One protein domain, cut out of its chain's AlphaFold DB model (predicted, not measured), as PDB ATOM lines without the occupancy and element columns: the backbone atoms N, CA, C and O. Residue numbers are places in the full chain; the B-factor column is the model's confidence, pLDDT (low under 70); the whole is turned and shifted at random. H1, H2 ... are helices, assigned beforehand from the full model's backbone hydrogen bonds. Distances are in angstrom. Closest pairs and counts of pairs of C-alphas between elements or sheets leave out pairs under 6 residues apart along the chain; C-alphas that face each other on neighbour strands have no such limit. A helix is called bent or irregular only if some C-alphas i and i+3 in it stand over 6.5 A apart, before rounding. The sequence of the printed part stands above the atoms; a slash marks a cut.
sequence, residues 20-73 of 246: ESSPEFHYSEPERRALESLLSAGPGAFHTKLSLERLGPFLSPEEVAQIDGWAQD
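This is residues 20 to 73 of the 246 residues of the protein "Protein FAM83D-like" of Lepisosteus oculatus (UniProt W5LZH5). Two helices, H1 and H2, lie side by side as a helical hairpin, and a third, H3, sits at a steep tilt to both near the end of the hairpin where H1 turns into H2. Before H1, residues 21 to 27 stick out as a free tail beyond the other end of the hairpin and add to the length, while the link after H2 leads back to H3. The printed part has 54 residues with three named helices, in the order H1, H2, H3, and no named strand; its class is all helix, with 34 residues in the named helices. The whole is only just compact, close to loose, with a radius of gyration of the C-alphas of 11.6 A, and only just elongated, spanning 33 by 22 by 19 A.

The printed part begins at Glu 20, with its C-alpha at (-18.403, 16.812, -3.780). H1 holds residues 29 to 41 and is the longest helix, 18.0 A from first to last C-alpha; C-alpha 29 is at (-24.509, 8.305, 2.518). H2 holds residues 43 to 53 and measures 15.6 A. H3 holds residues 61 to 70 and measures 14.8 A, ending with C-alpha 70 at (-27.335, -8.010, -11.414). H3 is irregular: C-alphas 65 and 68 are 7.1 A apart, and its line is a rough one.

H1 and H2 form a helical hairpin over a tight link of one residue, Gly 42. They touch, and their closest C-alphas, those of Leu 38 and Phe 46, are 4.7 A apart. They run opposite ways at a shallow tilt of 27 degrees. H1 touches H3 with residues 38 to 39 alone; the closest C-alphas, those of Leu 39 and Asp 68, are 5.9 A apart. H1 and H3 run the same way at a steep tilt of 64 degrees. H2 and H3 are close but not clearly touching, with the closest C-alphas, those of Pro 43 and Val 64, 6.2 A apart. They run opposite ways at a steep tilt of 62 degrees. In H1 and H2 every O i to N i+4 pair is within hydrogen-bond range; in H3, 4 of 6 are.

The two C-alphas farthest apart in the domain are those of Ser 21 and Asp 73, at 34.9 A. The printed part has no cut. The link from H2 to H3, 7 residues, is short but not tight. Residues 21 to 27 stand free. The mean pLDDT of the printed part of this model is 87.6, and no printed residue is under 70.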
ATOM      1  N   GLU A  20     -18.606  17.529  -2.503       75.94
ATOM      2  CA  GLU A  20     -18.403  16.812  -3.780       75.94
ATOM      3  C   GLU A  20     -17.300  17.423  -4.666       75.94
ATOM      4  O   GLU A  20     -16.752  16.764  -5.544       75.94
ATOM      5  N   SER A  21     -16.958  18.696  -4.453       79.12
ATOM      6  CA  SER A  21     -15.885  19.386  -5.178       79.12
ATOM      7  C   SER A  21     -14.478  19.046  -4.672       79.12
ATOM      8  O   SER A  21     -13.498  19.405  -5.324       79.12
ATOM      9  N   SER A  22     -14.360  18.408  -3.505       80.88
ATOM     10  CA  SER A  22     -13.082  17.990  -2.937       80.88
ATOM     11  C   SER A  22     -12.645  16.644  -3.527       80.88
ATOM     12  O   SER A  22     -13.449  15.715  -3.564       80.88
ATOM     13  N   PRO A  23     -11.366  16.473  -3.908       77.12
ATOM     14  CA  PRO A  23     -10.845  15.178  -4.351       77.12
ATOM     15  C   PRO A  23     -10.862  14.105  -3.250       77.12
ATOM     16  O   PRO A  23     -10.723  12.927  -3.558       77.12
ATOM     17  N   GLU A  24     -11.032  14.504  -1.985       76.94
ATOM     18  CA  GLU A  24     -11.161  13.605  -0.830       76.94
ATOM     19  C   GLU A  24     -12.604  13.093  -0.635       76.94
ATOM     20  O   GLU A  24     -12.872  12.285   0.256       76.94
ATOM     21  N   PHE A  25     -13.558  13.559  -1.453       77.50
ATOM     22  CA  PHE A  25     -14.938  13.087  -1.433       77.50
ATOM     23  C   PHE A  25     -15.042  11.711  -2.099       77.50
ATOM     24  O   PHE A  25     -15.176  11.587  -3.314       77.50
ATOM     25  N   HIS A  26     -14.962  10.659  -1.287       73.44
ATOM     26  CA  HIS A  26     -15.007   9.273  -1.763       73.44
ATOM     27  C   HIS A  26     -16.322   8.549  -1.446       73.44
ATOM     28  O   HIS A  26     -16.515   7.415  -1.883       73.44
ATOM     29  N   TYR A  27     -17.209   9.162  -0.659       80.31
ATOM     30  CA  TYR A  27     -18.400   8.498  -0.143       80.31
ATOM     31  C   TYR A  27     -19.543   9.473   0.149       80.31
ATOM     32  O   TYR A  27     -19.337  10.517   0.767       80.31
ATOM     33  N   SER A  28     -20.760   9.065  -0.218       83.56
ATOM     34  CA  SER A  28     -22.001   9.797   0.032       83.56
ATOM     35  C   SER A  28     -23.071   8.861   0.600       83.56
ATOM     36  O   SER A  28     -23.592   7.977  -0.083       83.56
ATOM     37  N   GLU A  29     -23.429   9.060   1.869       85.81
ATOM     38  CA  GLU A  29     -24.509   8.305   2.518       85.81
ATOM     39  C   GLU A  29     -25.878   8.510   1.831       85.81
ATOM     40  O   GLU A  29     -26.610   7.533   1.647       85.81
ATOM     41  N   PRO A  30     -26.252   9.728   1.390       87.75
ATOM     42  CA  PRO A  30     -27.467   9.925   0.604       87.75
ATOM     43  C   PRO A  30     -27.499   9.115  -0.704       87.75
ATOM     44  O   PRO A  30     -28.527   8.502  -1.005       87.75
ATOM     45  N   GLU A  31     -26.390   9.048  -1.450       89.56
ATOM     46  CA  GLU A  31     -26.296   8.238  -2.678       89.56
ATOM     47  C   GLU A  31     -26.406   6.745  -2.371       89.56
ATOM     48  O   GLU A  31     -27.153   6.022  -3.036       89.56
ATOM     49  N   ARG A  32     -25.744   6.288  -1.301       89.38
ATOM     50  CA  ARG A  32     -25.853   4.910  -0.814       89.38
ATOM     51  C   ARG A  32     -27.310   4.529  -0.530       89.38
ATOM     52  O   ARG A  32     -27.764   3.474  -0.966       89.38
ATOM     53  N   ARG A  33     -28.074   5.397   0.150       89.56
ATOM     54  CA  ARG A  33     -29.511   5.184   0.429       89.56
ATOM     55  C   ARG A  33     -30.376   5.207  -0.832       89.56
ATOM     56  O   ARG A  33     -31.370   4.479  -0.908       89.56
ATOM     57  N   ALA A  34     -30.026   6.032  -1.817       92.62
ATOM     58  CA  ALA A  34     -30.695   6.020  -3.113       92.62
ATOM     59  C   ALA A  34     -30.472   4.671  -3.817       92.62
ATOM     60  O   ALA A  34     -31.442   4.058  -4.263       92.62
ATOM     61  N   LEU A  35     -29.238   4.153  -3.824       91.31
ATOM     62  CA  LEU A  35     -28.921   2.824  -4.356       91.31
ATOM     63  C   LEU A  35     -29.647   1.700  -3.593       91.31
ATOM     64  O   LEU A  35     -30.175   0.784  -4.217       91.31
ATOM     65  N   GLU A  36     -29.773   1.781  -2.266       90.69
ATOM     66  CA  GLU A  36     -30.608   0.833  -1.504       90.69
ATOM     67  C   GLU A  36     -32.076   0.864  -1.944       90.69
ATOM     68  O   GLU A  36     -32.719  -0.180  -2.068       90.69
ATOM     69  N   SER A  37     -32.611   2.056  -2.210       92.12
ATOM     70  CA  SER A  37     -33.989   2.221  -2.689       92.12
ATOM     71  C   SER A  37     -34.166   1.642  -4.095       92.12
ATOM     72  O   SER A  37     -35.200   1.039  -4.377       92.12
ATOM     73  N   LEU A  38     -33.142   1.764  -4.951       92.88
ATOM     74  CA  LEU A  38     -33.108   1.121  -6.265       92.88
ATOM     75  C   LEU A  38     -33.205  -0.404  -6.139       92.88
ATOM     76  O   LEU A  38     -34.023  -1.016  -6.815       92.88
ATOM     77  N   LEU A  39     -32.410  -1.009  -5.255       90.38
ATOM     78  CA  LEU A  39     -32.381  -2.465  -5.088       90.38
ATOM     79  C   LEU A  39     -33.625  -3.018  -4.394       90.38
ATOM     80  O   LEU A  39     -34.040  -4.132  -4.687       90.38
ATOM     81  N   SER A  40     -34.216  -2.284  -3.456       88.81
ATOM     82  CA  SER A  40     -35.382  -2.761  -2.699       88.81
ATOM     83  C   SER A  40     -36.704  -2.550  -3.443       88.81
ATOM     84  O   SER A  40     -37.557  -3.435  -3.434       88.81
ATOM     85  N   ALA A  41     -36.877  -1.395  -4.092       90.56
ATOM     86  CA  ALA A  41     -38.158  -0.948  -4.643       90.56
ATOM     87  C   ALA A  41     -38.088  -0.483  -6.113       90.56
ATOM     88  O   ALA A  41     -39.087  -0.019  -6.669       90.56
ATOM     89  N   GLY A  42     -36.932  -0.628  -6.763       91.69
ATOM     90  CA  GLY A  42     -36.757  -0.405  -8.195       91.69
ATOM     91  C   GLY A  42     -36.519   1.055  -8.614       91.69
ATOM     92  O   GLY A  42     -36.416   1.966  -7.783       91.69
ATOM     93  N   PRO A  43     -36.450   1.312  -9.937       93.62
ATOM     94  CA  PRO A  43     -36.078   2.613 -10.509       93.62
ATOM     95  C   PRO A  43     -36.932   3.803 -10.049       93.62
ATOM     96  O   PRO A  43     -36.422   4.905  -9.845       93.62
ATOM     97  N   GLY A  44     -38.239   3.606  -9.846       92.81
ATOM     98  CA  GLY A  44     -39.130   4.679  -9.387       92.81
ATOM     99  C   GLY A  44     -38.788   5.176  -7.978       92.81
ATOM    100  O   GLY A  44     -38.801   6.384  -7.714       92.81
ATOM    101  N   ALA A  45     -38.422   4.257  -7.081       92.88
ATOM    102  CA  ALA A  45     -38.002   4.591  -5.724       92.88
ATOM    103  C   ALA A  45     -36.652   5.321  -5.713       92.88
ATOM    104  O   ALA A  45     -36.496   6.296  -4.977       92.88
ATOM    105  N   PHE A  46     -35.721   4.921  -6.586       94.31
ATOM    106  CA  PHE A  46     -34.442   5.607  -6.788       94.31
ATOM    107  C   PHE A  46     -34.627   7.090  -7.140       94.31
ATOM    108  O   PHE A  46     -34.146   7.963  -6.418       94.31
ATOM    109  N   HIS A  47     -35.403   7.398  -8.184       94.06
ATOM    110  CA  HIS A  47     -35.638   8.786  -8.603       94.06
ATOM    111  C   HIS A  47     -36.404   9.611  -7.561       94.06
ATOM    112  O   HIS A  47     -36.124  10.802  -7.376       94.06
ATOM    113  N   THR A  48     -37.338   8.981  -6.842       94.81
ATOM    114  CA  THR A  48     -38.036   9.622  -5.720       94.81
ATOM    115  C   THR A  48     -37.045  10.011  -4.624       94.81
ATOM    116  O   THR A  48     -37.109  11.125  -4.103       94.81
ATOM    117  N   LYS A  49     -36.082   9.133  -4.310       93.88
ATOM    118  CA  LYS A  49     -35.056   9.422  -3.309       93.88
ATOM    119  C   LYS A  49     -34.057  10.485  -3.741       93.88
ATOM    120  O   LYS A  49     -33.761  11.352  -2.923       93.88
ATOM    121  N   LEU A  50     -33.615  10.481  -4.999       93.94
ATOM    122  CA  LEU A  50     -32.777  11.562  -5.536       93.94
ATOM    123  C   LEU A  50     -33.460  12.924  -5.373       93.94
ATOM    124  O   LEU A  50     -32.845  13.879  -4.909       93.94
ATOM    125  N   SER A  51     -34.759  12.993  -5.681       93.44
ATOM    126  CA  SER A  51     -35.543  14.229  -5.562       93.44
ATOM    127  C   SER A  51     -35.689  14.687  -4.108       93.44
ATOM    128  O   SER A  51     -35.565  15.876  -3.817       93.44
ATOM    129  N   LEU A  52     -35.934  13.749  -3.187       93.44
ATOM    130  CA  LEU A  52     -36.089  14.031  -1.759       93.44
ATOM    131  C   LEU A  52     -34.788  14.557  -1.130       93.44
ATOM    132  O   LEU A  52     -34.815  15.531  -0.383       93.44
ATOM    133  N   GLU A  53     -33.663  13.911  -1.433       90.00
ATOM    134  CA  GLU A  53     -32.341  14.237  -0.877       90.00
ATOM    135  C   GLU A  53     -31.623  15.340  -1.687       90.00
ATOM    136  O   GLU A  53     -30.539  15.770  -1.305       90.00
ATOM    137  N   ARG A  54     -32.239  15.835  -2.776       89.56
ATOM    138  CA  ARG A  54     -31.705  16.856  -3.702       89.56
ATOM    139  C   ARG A  54     -30.368  16.470  -4.346       89.56
ATOM    140  O   ARG A  54     -29.498  17.316  -4.529       89.56
ATOM    141  N   LEU A  55     -30.233  15.198  -4.705       88.00
ATOM    142  CA  LEU A  55     -29.032  14.643  -5.323       88.00
ATOM    143  C   LEU A  55     -29.092  14.738  -6.848       88.00
ATOM    144  O   LEU A  55     -30.160  14.599  -7.455       88.00
ATOM    145  N   GLY A  56     -27.928  14.918  -7.470       87.69
ATOM    146  CA  GLY A  56     -27.768  14.717  -8.906       87.69
ATOM    147  C   GLY A  56     -27.896  13.234  -9.288       87.69
ATOM    148  O   GLY A  56     -27.646  12.353  -8.462       87.69
ATOM    149  N   PRO A  57     -28.295  12.917 -10.532       87.31
ATOM    150  CA  PRO A  57     -28.259  11.544 -11.017       87.31
ATOM    151  C   PRO A  57     -26.802  11.083 -11.158       87.31
ATOM    152  O   PRO A  57     -26.059  11.619 -11.977       87.31
ATOM    153  N   PHE A  58     -26.414  10.080 -10.370       90.38
ATOM    154  CA  PHE A  58     -25.067   9.496 -10.388       90.38
ATOM    155  C   PHE A  58     -24.989   8.141 -11.115       90.38
ATOM    156  O   PHE A  58     -23.897   7.628 -11.336       90.38
ATOM    157  N   LEU A  59     -26.133   7.570 -11.506       91.12
ATOM    158  CA  LEU A  59     -26.225   6.355 -12.324       91.12
ATOM    159  C   LEU A  59     -26.838   6.692 -13.680       91.12
ATOM    160  O   LEU A  59     -27.775   7.495 -13.757       91.12
ATOM    161  N   SER A  60     -26.346   6.049 -14.740       91.12
ATOM    162  CA  SER A  60     -26.949   6.181 -16.066       91.12
ATOM    163  C   SER A  60     -28.329   5.499 -16.121       91.12
ATOM    164  O   SER A  60     -28.600   4.578 -15.344       91.12
ATOM    165  N   PRO A  61     -29.225   5.898 -17.044       90.62
ATOM    166  CA  PRO A  61     -30.507   5.215 -17.233       90.62
ATOM    167  C   PRO A  61     -30.355   3.716 -17.522       90.62
ATOM    168  O   PRO A  61     -31.158   2.908 -17.054       90.62
ATOM    169  N   GLU A  62     -29.314   3.334 -18.266       88.44
ATOM    170  CA  GLU A  62     -28.977   1.938 -18.541       88.44
ATOM    171  C   GLU A  62     -28.560   1.203 -17.264       88.44
ATOM    172  O   GLU A  62     -29.035   0.097 -17.016       88.44
ATOM    173  N   GLU A  63     -27.724   1.821 -16.425       89.75
ATOM    174  CA  GLU A  63     -27.298   1.241 -15.147       89.75
ATOM    175  C   GLU A  63     -28.492   1.053 -14.204       89.75
ATOM    176  O   GLU A  63     -28.676  -0.031 -13.653       89.75
ATOM    177  N   VAL A  64     -29.368   2.055 -14.089       91.75
ATOM    178  CA  VAL A  64     -30.598   1.970 -13.284       91.75
ATOM    179  C   VAL A  64     -31.498   0.819 -13.749       91.75
ATOM    180  O   VAL A  64     -32.092   0.131 -12.920       91.75
ATOM    181  N   ALA A  65     -31.586   0.582 -15.059       89.25
ATOM    182  CA  ALA A  65     -32.388  -0.503 -15.617       89.25
ATOM    183  C   ALA A  65     -31.760  -1.895 -15.422       89.25
ATOM    184  O   ALA A  65     -32.486  -2.887 -15.372       89.25
ATOM    185  N   GLN A  66     -30.430  -1.991 -15.340       86.44
ATOM    186  CA  GLN A  66     -29.714  -3.270 -15.325       86.44
ATOM    187  C   GLN A  66     -29.292  -3.736 -13.927       86.44
ATOM    188  O   GLN A  66     -29.189  -4.942 -13.708       86.44
ATOM    189  N   ILE A  67     -29.078  -2.815 -12.980       87.88
ATOM    190  CA  ILE A  67     -28.546  -3.117 -11.640       87.88
ATOM    191  C   ILE A  67     -29.387  -4.148 -10.879       87.88
ATOM    192  O   ILE A  67     -28.812  -5.040 -10.257       87.88
ATOM    193  N   ASP A  68     -30.716  -4.080 -10.955       82.44
ATOM    194  CA  ASP A  68     -31.582  -5.063 -10.286       82.44
ATOM    195  C   ASP A  68     -31.415  -6.470 -10.886       82.44
ATOM    196  O   ASP A  68     -31.334  -7.452 -10.157       82.44
ATOM    197  N   GLY A  69     -31.213  -6.568 -12.206       81.25
ATOM    198  CA  GLY A  69     -30.892  -7.832 -12.880       81.25
ATOM    199  C   GLY A  69     -29.509  -8.393 -12.530       81.25
ATOM    200  O   GLY A  69     -29.215  -9.548 -12.838       81.25
ATOM    201  N   TRP A  70     -28.649  -7.593 -11.902       81.19
ATOM    202  CA  TRP A  70     -27.335  -8.010 -11.414       81.19
ATOM    203  C   TRP A  70     -27.314  -8.317  -9.919       81.19
ATOM    204  O   TRP A  70     -26.314  -8.849  -9.430       81.19
ATOM    205  N   ALA A  71     -28.377  -7.964  -9.197       83.50
ATOM    206  CA  ALA A  71     -28.475  -8.187  -7.769       83.50
ATOM    207  C   ALA A  71     -28.658  -9.677  -7.467       83.50
ATOM    208  O   ALA A  71     -29.470 -10.366  -8.084       83.50
ATOM    209  N   GLN A  72     -27.894 -10.173  -6.499       80.31
ATOM    210  CA  GLN A  72     -28.003 -11.532  -5.984       80.31
ATOM    211  C   GLN A  72     -28.466 -11.477  -4.532       80.31
ATOM    212  O   GLN A  72     -27.951 -10.686  -3.740       80.31
ATOM    213  N   ASP A  73     -29.425 -12.328  -4.171       77.62
ATOM    214  CA  ASP A  73     -29.854 -12.481  -2.783       77.62
ATOM    215  C   ASP A  73     -28.860 -13.376  -2.041       77.62
ATOM    216  O   ASP A  73     -28.916 -14.607  -2.107       77.62
TER     217      ASP A  73